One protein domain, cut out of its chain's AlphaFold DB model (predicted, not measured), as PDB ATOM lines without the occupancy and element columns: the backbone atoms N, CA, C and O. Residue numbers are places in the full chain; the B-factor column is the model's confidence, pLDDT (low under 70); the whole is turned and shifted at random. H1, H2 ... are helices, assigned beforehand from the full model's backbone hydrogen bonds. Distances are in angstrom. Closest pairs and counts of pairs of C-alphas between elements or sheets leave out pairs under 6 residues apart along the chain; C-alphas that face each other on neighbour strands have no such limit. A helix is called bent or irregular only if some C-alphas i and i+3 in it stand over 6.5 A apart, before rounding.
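AT A GLANCE: This is residues 2 to 55 of the 327 residues of the protein "Sec-independent protein translocase protein TatB" of Actinomyces sp. oral taxon 897 (UniProt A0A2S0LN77). Two straight helices, H1 and H2, make an L, with the shorter H1 as one limb and the much longer H2 as the other, meeting near their ends at a tight turn of four residues. The far parts of both limbs stand free, and H2 makes most of the longest axis. The printed part has 54 residues with two named helices, H1 then H2, and no named strand; the class is all helix. The whole is extended, with a radius of gyration of the C-alphas of 17.9 A, and flat in outline, with spans of 50 by 29 by 11 A.

HOW THE PARTS SIT: H1, residues 6 to 20, and H2, residues 25 to 53, are close but not clearly touching, with 1 pair of C-alphas within 8 A. Their closest C-alphas are those of Val 17 and Leu 25, 6.8 A apart. Their lines are about perpendicular, but only just, at 71 degrees, and their centres are 27.1 A apart. Residues 5 to 11, of which 6 to 11 belong to H1, stand free. Residues 29 to 55, of which 29 to 53 belong to H2, stand free too. In H1 and H2 every O i to N i+4 pair is within hydrogen-bond range.

IN THESE COORDINATES: H1 begins at C-alpha 6, at (9.962, 92.839, 84.525), and runs 21.0 A to C-alpha 20, at (20.872, 107.574, 94.687). H2 runs 41.2 A from C-alpha 25 to C-alpha 53, at (31.851, 69.508, 115.961). Neither helix is bent.

THE WHOLE: The two C-alphas farthest apart are those of Ile 18 and Gly 55, at 51.6 A. The C-alphas of Phe 2 and Gly 55, the first and last printed, are 41.5 A apart. The printed part has no cut, and the link from H1 to H2 is tight. The mean pLDDT of the printed part is 89.7, and residues 53 to 55 are under 70.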
ATOM      1  N   PHE A   2       4.837  91.188  95.988       75.56
ATOM      2  CA  PHE A   2       5.087  92.319  95.089       75.56
ATOM      3  C   PHE A   2       4.884  91.917  93.619       75.56
ATOM      4  O   PHE A   2       5.724  91.232  93.045       75.56
ATOM      5  N   GLY A   3       3.736  92.280  93.039       84.56
ATOM      6  CA  GLY A   3       3.336  91.965  91.661       84.56
ATOM      7  C   GLY A   3       4.070  92.814  90.626       84.56
ATOM      8  O   GLY A   3       3.434  93.401  89.762       84.56
ATOM      9  N   ILE A   4       5.393  92.916  90.763       88.19
ATOM     10  CA  ILE A   4       6.253  93.761  89.939       88.19
ATOM     11  C   ILE A   4       6.584  92.994  88.663       88.19
ATOM     12  O   ILE A   4       7.241  91.952  88.698       88.19
ATOM     13  N   ASN A   5       6.141  93.522  87.528       90.44
ATOM     14  CA  ASN A   5       6.495  92.979  86.220       90.44
ATOM     15  C   ASN A   5       7.944  93.337  85.856       90.44
ATOM     16  O   ASN A   5       8.484  94.330  86.340       90.44
ATOM     17  N   GLY A   6       8.577  92.575  84.952       93.19
ATOM     18  CA  GLY A   6       9.962  92.839  84.525       93.19
ATOM     19  C   GLY A   6      10.188  94.283  84.050       93.19
ATOM     20  O   GLY A   6      11.188  94.904  84.402       93.19
ATOM     21  N   ASN A   7       9.211  94.859  83.343       94.94
ATOM     22  CA  ASN A   7       9.264  96.253  82.893       94.94
ATOM     23  C   ASN A   7       9.177  97.248  84.060       94.94
ATOM     24  O   ASN A   7       9.885  98.251  84.075       94.94
ATOM     25  N   GLU A   8       8.339  96.970  85.057       93.50
ATOM     26  CA  GLU A   8       8.188  97.813  86.245       93.50
ATOM     27  C   GLU A   8       9.444  97.766  87.124       93.50
ATOM     28  O   GLU A   8       9.879  98.792  87.641       93.50
ATOM     29  N   PHE A   9      10.108  96.609  87.202       95.56
ATOM     30  CA  PHE A   9      11.407  96.489  87.861       95.56
ATOM     31  C   PHE A   9      12.465  97.396  87.217       95.56
ATOM     32  O   PHE A   9      13.226  98.050  87.929       95.56
ATOM     33  N   ILE A  10      12.492  97.495  85.882       96.06
ATOM     34  CA  ILE A  10      13.404  98.403  85.166       96.06
ATOM     35  C   ILE A  10      13.092  99.867  85.499       96.06
ATOM     36  O   ILE A  10      14.017 100.644  85.736       96.06
ATOM     37  N   VAL A  11      11.810 100.244  85.574       96.12
ATOM     38  CA  VAL A  11      11.400 101.601  85.981       96.12
ATOM     39  C   VAL A  11      11.860 101.899  87.408       96.12
ATOM     40  O   VAL A  11      12.456 102.947  87.650       96.12
ATOM     41  N   ILE A  12      11.669 100.968  88.345       95.06
ATOM     42  CA  ILE A  12      12.137 101.115  89.733       95.06
ATOM     43  C   ILE A  12      13.660 101.256  89.779       95.06
ATOM     44  O   ILE A  12      14.184 102.093  90.513       95.06
ATOM     45  N   LEU A  13      14.383 100.476  88.975       94.62
ATOM     46  CA  LEU A  13      15.838 100.545  88.904       94.62
ATOM     47  C   LEU A  13      16.307 101.896  88.350       94.62
ATOM     48  O   LEU A  13      17.247 102.479  88.886       94.62
ATOM     49  N   LEU A  14      15.615 102.442  87.347       95.75
ATOM     50  CA  LEU A  14      15.876 103.784  86.825       95.75
ATOM     51  C   LEU A  14      15.636 104.861  87.895       95.75
ATOM     52  O   LEU A  14      16.488 105.727  88.094       95.75
ATOM     53  N   VAL A  15      14.522 104.776  88.627       96.31
ATOM     54  CA  VAL A  15      14.221 105.685  89.745       96.31
ATOM     55  C   VAL A  15      15.305 105.592  90.820       96.31
ATOM     56  O   VAL A  15      15.811 106.620  91.269       96.31
ATOM     57  N   ALA A  16      15.739 104.384  91.185       95.25
ATOM     58  CA  ALA A  16      16.809 104.181  92.156       95.25
ATOM     59  C   ALA A  16      18.137 104.811  91.698       95.25
ATOM     60  O   ALA A  16      18.826 105.437  92.504       95.25
ATOM     61  N   VAL A  17      18.482 104.707  90.408       95.25
ATOM     62  CA  VAL A  17      19.671 105.356  89.824       95.25
ATOM     63  C   VAL A  17      19.587 106.873  89.916       95.25
ATOM     64  O   VAL A  17      20.596 107.510  90.218       95.25
ATOM     65  N   ILE A  18      18.415 107.456  89.682       96.06
ATOM     66  CA  ILE A  18      18.221 108.908  89.748       96.06
ATOM     67  C   ILE A  18      18.301 109.398  91.199       96.06
ATOM     68  O   ILE A  18      19.027 110.349  91.479       96.06
ATOM     69  N   VAL A  19      17.614 108.727  92.125       95.75
ATOM     70  CA  VAL A  19      17.535 109.123  93.542       95.75
ATOM     71  C   VAL A  19      18.883 108.975  94.252       95.75
ATOM     72  O   VAL A  19      19.315 109.876  94.967       95.75
ATOM     73  N   VAL A  20      19.564 107.843  94.060       93.06
ATOM     74  CA  VAL A  20      20.872 107.574  94.687       93.06
ATOM     75  C   VAL A  20      22.005 108.274  93.927       93.06
ATOM     76  O   VAL A  20      23.032 108.643  94.504       93.06
ATOM     77  N   GLY A  21      21.816 108.460  92.624       94.31
ATOM     78  CA  GLY A  21      22.802 108.970  91.689       94.31
ATOM     79  C   GLY A  21      23.631 107.845  91.047       94.31
ATOM     80  O   GLY A  21      24.145 106.960  91.747       94.31
ATOM     81  N   PRO A  22      23.885 107.903  89.724       92.31
ATOM     82  CA  PRO A  22      24.614 106.859  88.991       92.31
ATOM     83  C   PRO A  22      26.069 106.703  89.450       92.31
ATOM     84  O   PRO A  22      26.677 105.653  89.267       92.31
ATOM     85  N   ARG A  23      26.638 107.743  90.072       92.69
ATOM     86  CA  ARG A  23      28.000 107.719  90.621       92.69
ATOM     87  C   ARG A  23      28.099 106.914  91.919       92.69
ATOM     88  O   ARG A  23      29.137 106.307  92.153       92.69
ATOM     89  N   ARG A  24      27.045 106.889  92.746       92.38
ATOM     90  CA  ARG A  24      27.075 106.266  94.083       92.38
ATOM     91  C   ARG A  24      26.586 104.819  94.087       92.38
ATOM     92  O   ARG A  24      27.037 104.034  94.917       92.38
ATOM     93  N   LEU A  25      25.722 104.429  93.146       92.69
ATOM     94  CA  LEU A  25      25.242 103.045  93.030       92.69
ATOM     95  C   LEU A  25      26.372 102.000  92.964       92.69
ATOM     96  O   LEU A  25      26.338 101.067  93.766       92.69
ATOM     97  N   PRO A  26      27.406 102.150  92.108       90.50
ATOM     98  CA  PRO A  26      28.488 101.173  92.033       90.50
ATOM     99  C   PRO A  26      29.254 101.036  93.352       90.50
ATOM    100  O   PRO A  26      29.698  99.944  93.695       90.50
ATOM    101  N   GLU A  27      29.400 102.123  94.114       92.44
ATOM    102  CA  GLU A  27      30.052 102.095  95.426       92.44
ATOM    103  C   GLU A  27      29.235 101.287  96.441       92.44
ATOM    104  O   GLU A  27      29.795 100.469  97.173       92.44
ATOM    105  N   TYR A  28      27.911 101.461  96.460       93.06
ATOM    106  CA  TYR A  28      27.024 100.688  97.330       93.06
ATOM    107  C   TYR A  28      26.925  99.217  96.908       93.06
ATOM    108  O   TYR A  28      27.007  98.335  97.762       93.06
ATOM    109  N   THR A  29      26.846  98.920  95.607       94.00
ATOM    110  CA  THR A  29      26.869  97.537  95.104       94.00
ATOM    111  C   THR A  29      28.184  96.837  95.450       94.00
ATOM    112  O   THR A  29      28.182  95.659  95.802       94.00
ATOM    113  N   ARG A  30      29.319  97.548  95.424       95.31
ATOM    114  CA  ARG A  30      30.608  97.001  95.880       95.31
ATOM    115  C   ARG A  30      30.574  96.623  97.362       95.31
ATOM    116  O   ARG A  30      30.998  95.525  97.700       95.31
ATOM    117  N   LYS A  31      30.009  97.470  98.230       95.25
ATOM    118  CA  LYS A  31      29.852  97.158  99.666       95.25
ATOM    119  C   LYS A  31      28.944  95.946  99.891       95.25
ATOM    120  O   LYS A  31      29.274  95.066 100.679       95.25
ATOM    121  N   LEU A  32      27.835  95.866  99.157       95.69
ATOM    122  CA  LEU A  32      26.910  94.737  99.240       95.69
ATOM    123  C   LEU A  32      27.553  93.432  98.756       95.69
ATOM    124  O   LEU A  32      27.457  92.413  99.428       95.69
ATOM    125  N   THR A  33      28.242  93.451  97.615       95.50
ATOM    126  CA  THR A  33      28.912  92.250  97.087       95.50
ATOM    127  C   THR A  33      30.060  91.797  97.986       95.50
ATOM    128  O   THR A  33      30.247  90.595  98.167       95.50
ATOM    129  N   GLN A  34      30.781  92.726  98.620       96.19
ATOM    130  CA  GLN A  34      31.761  92.414  99.664       96.19
ATOM    131  C   GLN A  34      31.108  91.736 100.873       96.19
ATOM    132  O   GLN A  34      31.613  90.709 101.320       96.19
ATOM    133  N   LEU A  35      29.969  92.246 101.350       97.31
ATOM    134  CA  LEU A  35      29.222  91.647 102.458       97.31
ATOM    135  C   LEU A  35      28.703  90.248 102.105       97.31
ATOM    136  O   LEU A  35      28.861  89.324 102.891       97.31
ATOM    137  N   ILE A  36      28.161  90.058 100.900       96.56
ATOM    138  CA  ILE A  36      27.711  88.741 100.423       96.56
ATOM    139  C   ILE A  36      28.889  87.765 100.351       96.56
ATOM    140  O   ILE A  36      28.757  86.602 100.724       96.56
ATOM    141  N   ARG A  37      30.058  88.223  99.896       96.25
ATOM    142  CA  ARG A  37      31.259  87.387  99.830       96.25
ATOM    143  C   ARG A  37      31.763  87.008 101.222       96.25
ATOM    144  O   ARG A  37      32.127  85.856 101.425       96.25
ATOM    145  N   GLN A  38      31.742  87.942 102.170       95.75
ATOM    146  CA  GLN A  38      32.069  87.673 103.573       95.75
ATOM    147  C   GLN A  38      31.073  86.698 104.199       95.75
ATOM    148  O   GLN A  38      31.489  85.749 104.852       95.75
ATOM    149  N   LEU A  39      29.777  86.873 103.933       96.12
ATOM    150  CA  LEU A  39      28.737  85.963 104.394       96.12
ATOM    151  C   LEU A  39      28.926  84.562 103.808       96.12
ATOM    152  O   LEU A  39      28.827  83.587 104.535       96.12
ATOM    153  N   ARG A  40      29.262  84.448 102.519       95.25
ATOM    154  CA  ARG A  40      29.558  83.158 101.888       95.25
ATOM    155  C   ARG A  40      30.726  82.446 102.569       95.25
ATOM    156  O   ARG A  40      30.594  81.275 102.900       95.25
ATOM    157  N   VAL A  41      31.830  83.151 102.815       95.19
ATOM    158  CA  VAL A  41      32.996  82.584 103.513       95.19
ATOM    159  C   VAL A  41      32.642  82.208 104.953       95.19
ATOM    160  O   VAL A  41      33.012  81.132 105.404       95.19
ATOM    161  N   PHE A  42      31.869  83.038 105.652       93.00
ATOM    162  CA  PHE A  42      31.385  82.744 107.000       93.00
ATOM    163  C   PHE A  42      30.480  81.506 107.030       93.00
ATOM    164  O   PHE A  42      30.611  80.688 107.930       93.00
ATOM    165  N   LEU A  43      29.605  81.323 106.036       93.25
ATOM    166  CA  LEU A  43      28.774  80.124 105.905       93.25
ATOM    167  C   LEU A  43      29.608  78.883 105.571       93.25
ATOM    168  O   LEU A  43      29.319  77.813 106.089       93.25
ATOM    169  N   GLU A  44      30.643  79.008 104.737       91.75
ATOM    170  CA  GLU A  44      31.577  77.916 104.435       91.75
ATOM    171  C   GLU A  44      32.385  77.513 105.686       91.75
ATOM    172  O   GLU A  44      32.528  76.324 105.964       91.75
ATOM    173  N   GLN A  45      32.826  78.486 106.490       88.62
ATOM    174  CA  GLN A  45      33.531  78.270 107.760       88.62
ATOM    175  C   GLN A  45      32.621  77.702 108.849       88.62
ATOM    176  O   GLN A  45      32.982  76.728 109.500       88.62
ATOM    177  N   ALA A  46      31.423  78.265 109.020       85.94
ATOM    178  CA  ALA A  46      30.427  77.758 109.953       85.94
ATOM    179  C   ALA A  46      30.000  76.342 109.563       85.94
ATOM    180  O   ALA A  46      29.886  75.484 110.426       85.94
ATOM    181  N   LYS A  47      29.838  76.055 108.266       78.31
ATOM    182  CA  LYS A  47      29.569  74.700 107.779       78.31
ATOM    183  C   LYS A  47      30.715  73.742 108.101       78.31
ATOM    184  O   LYS A  47      30.432  72.620 108.494       78.31
ATOM    185  N   ALA A  48      31.972  74.160 107.944       81.69
ATOM    186  CA  ALA A  48      33.127  73.337 108.300       81.69
ATOM    187  C   ALA A  48      33.183  73.062 109.811       81.69
ATOM    188  O   ALA A  48      33.327  71.915 110.210       81.69
ATOM    189  N   GLN A  49      32.961  74.085 110.640       78.69
ATOM    190  CA  GLN A  49      32.970  73.960 112.098       78.69
ATOM    191  C   GLN A  49      31.789  73.136 112.631       78.69
ATOM    192  O   GLN A  49      31.958  72.325 113.532       78.69
ATOM    193  N   ILE A  50      30.605  73.275 112.029       71.62
ATOM    194  CA  ILE A  50      29.439  72.428 112.319       71.62
ATOM    195  C   ILE A  50      29.688  70.992 111.834       71.62
ATOM    196  O   ILE A  50      29.315  70.046 112.508       71.62
ATOM    197  N   ALA A  51      30.336  70.786 110.687       71.69
ATOM    198  CA  ALA A  51      30.663  69.438 110.221       71.69
ATOM    199  C   ALA A  51      31.713  68.738 111.107       71.69
ATOM    200  O   ALA A  51      31.700  67.514 111.207       71.69
ATOM    201  N   GLU A  52      32.608  69.503 111.736       73.44
ATOM    202  CA  GLU A  52      33.687  68.999 112.591       73.44
ATOM    203  C   GLU A  52      33.238  68.773 114.044       73.44
ATOM    204  O   GLU A  52      33.609  67.768 114.647       73.44
ATOM    205  N   GLU A  53      32.388  69.647 114.595       66.19
ATOM    206  CA  GLU A  53      31.851  69.508 115.961       66.19
ATOM    207  C   GLU A  53      30.571  68.658 116.034       66.19
ATOM    208  O   GLU A  53      30.241  68.135 117.097       66.19
ATOM    209  N   VAL A  54      29.852  68.487 114.920       60.59
ATOM    210  CA  VAL A  54      28.556  67.785 114.858       60.59
ATOM    211  C   VAL A  54      28.638  66.550 113.951       60.59
ATOM    212  O   VAL A  54      27.694  66.243 113.222       60.59
ATOM    213  N   GLY A  55      29.784  65.849 113.975       60.53
ATOM    214  CA  GLY A  55      29.996  64.565 113.286       60.53
ATOM    215  C   GLY A  55      28.815  63.588 113.448       60.53
ATOM    216  O   GLY A  55      28.019  63.785 114.350       60.53
TER     217      GLY A  55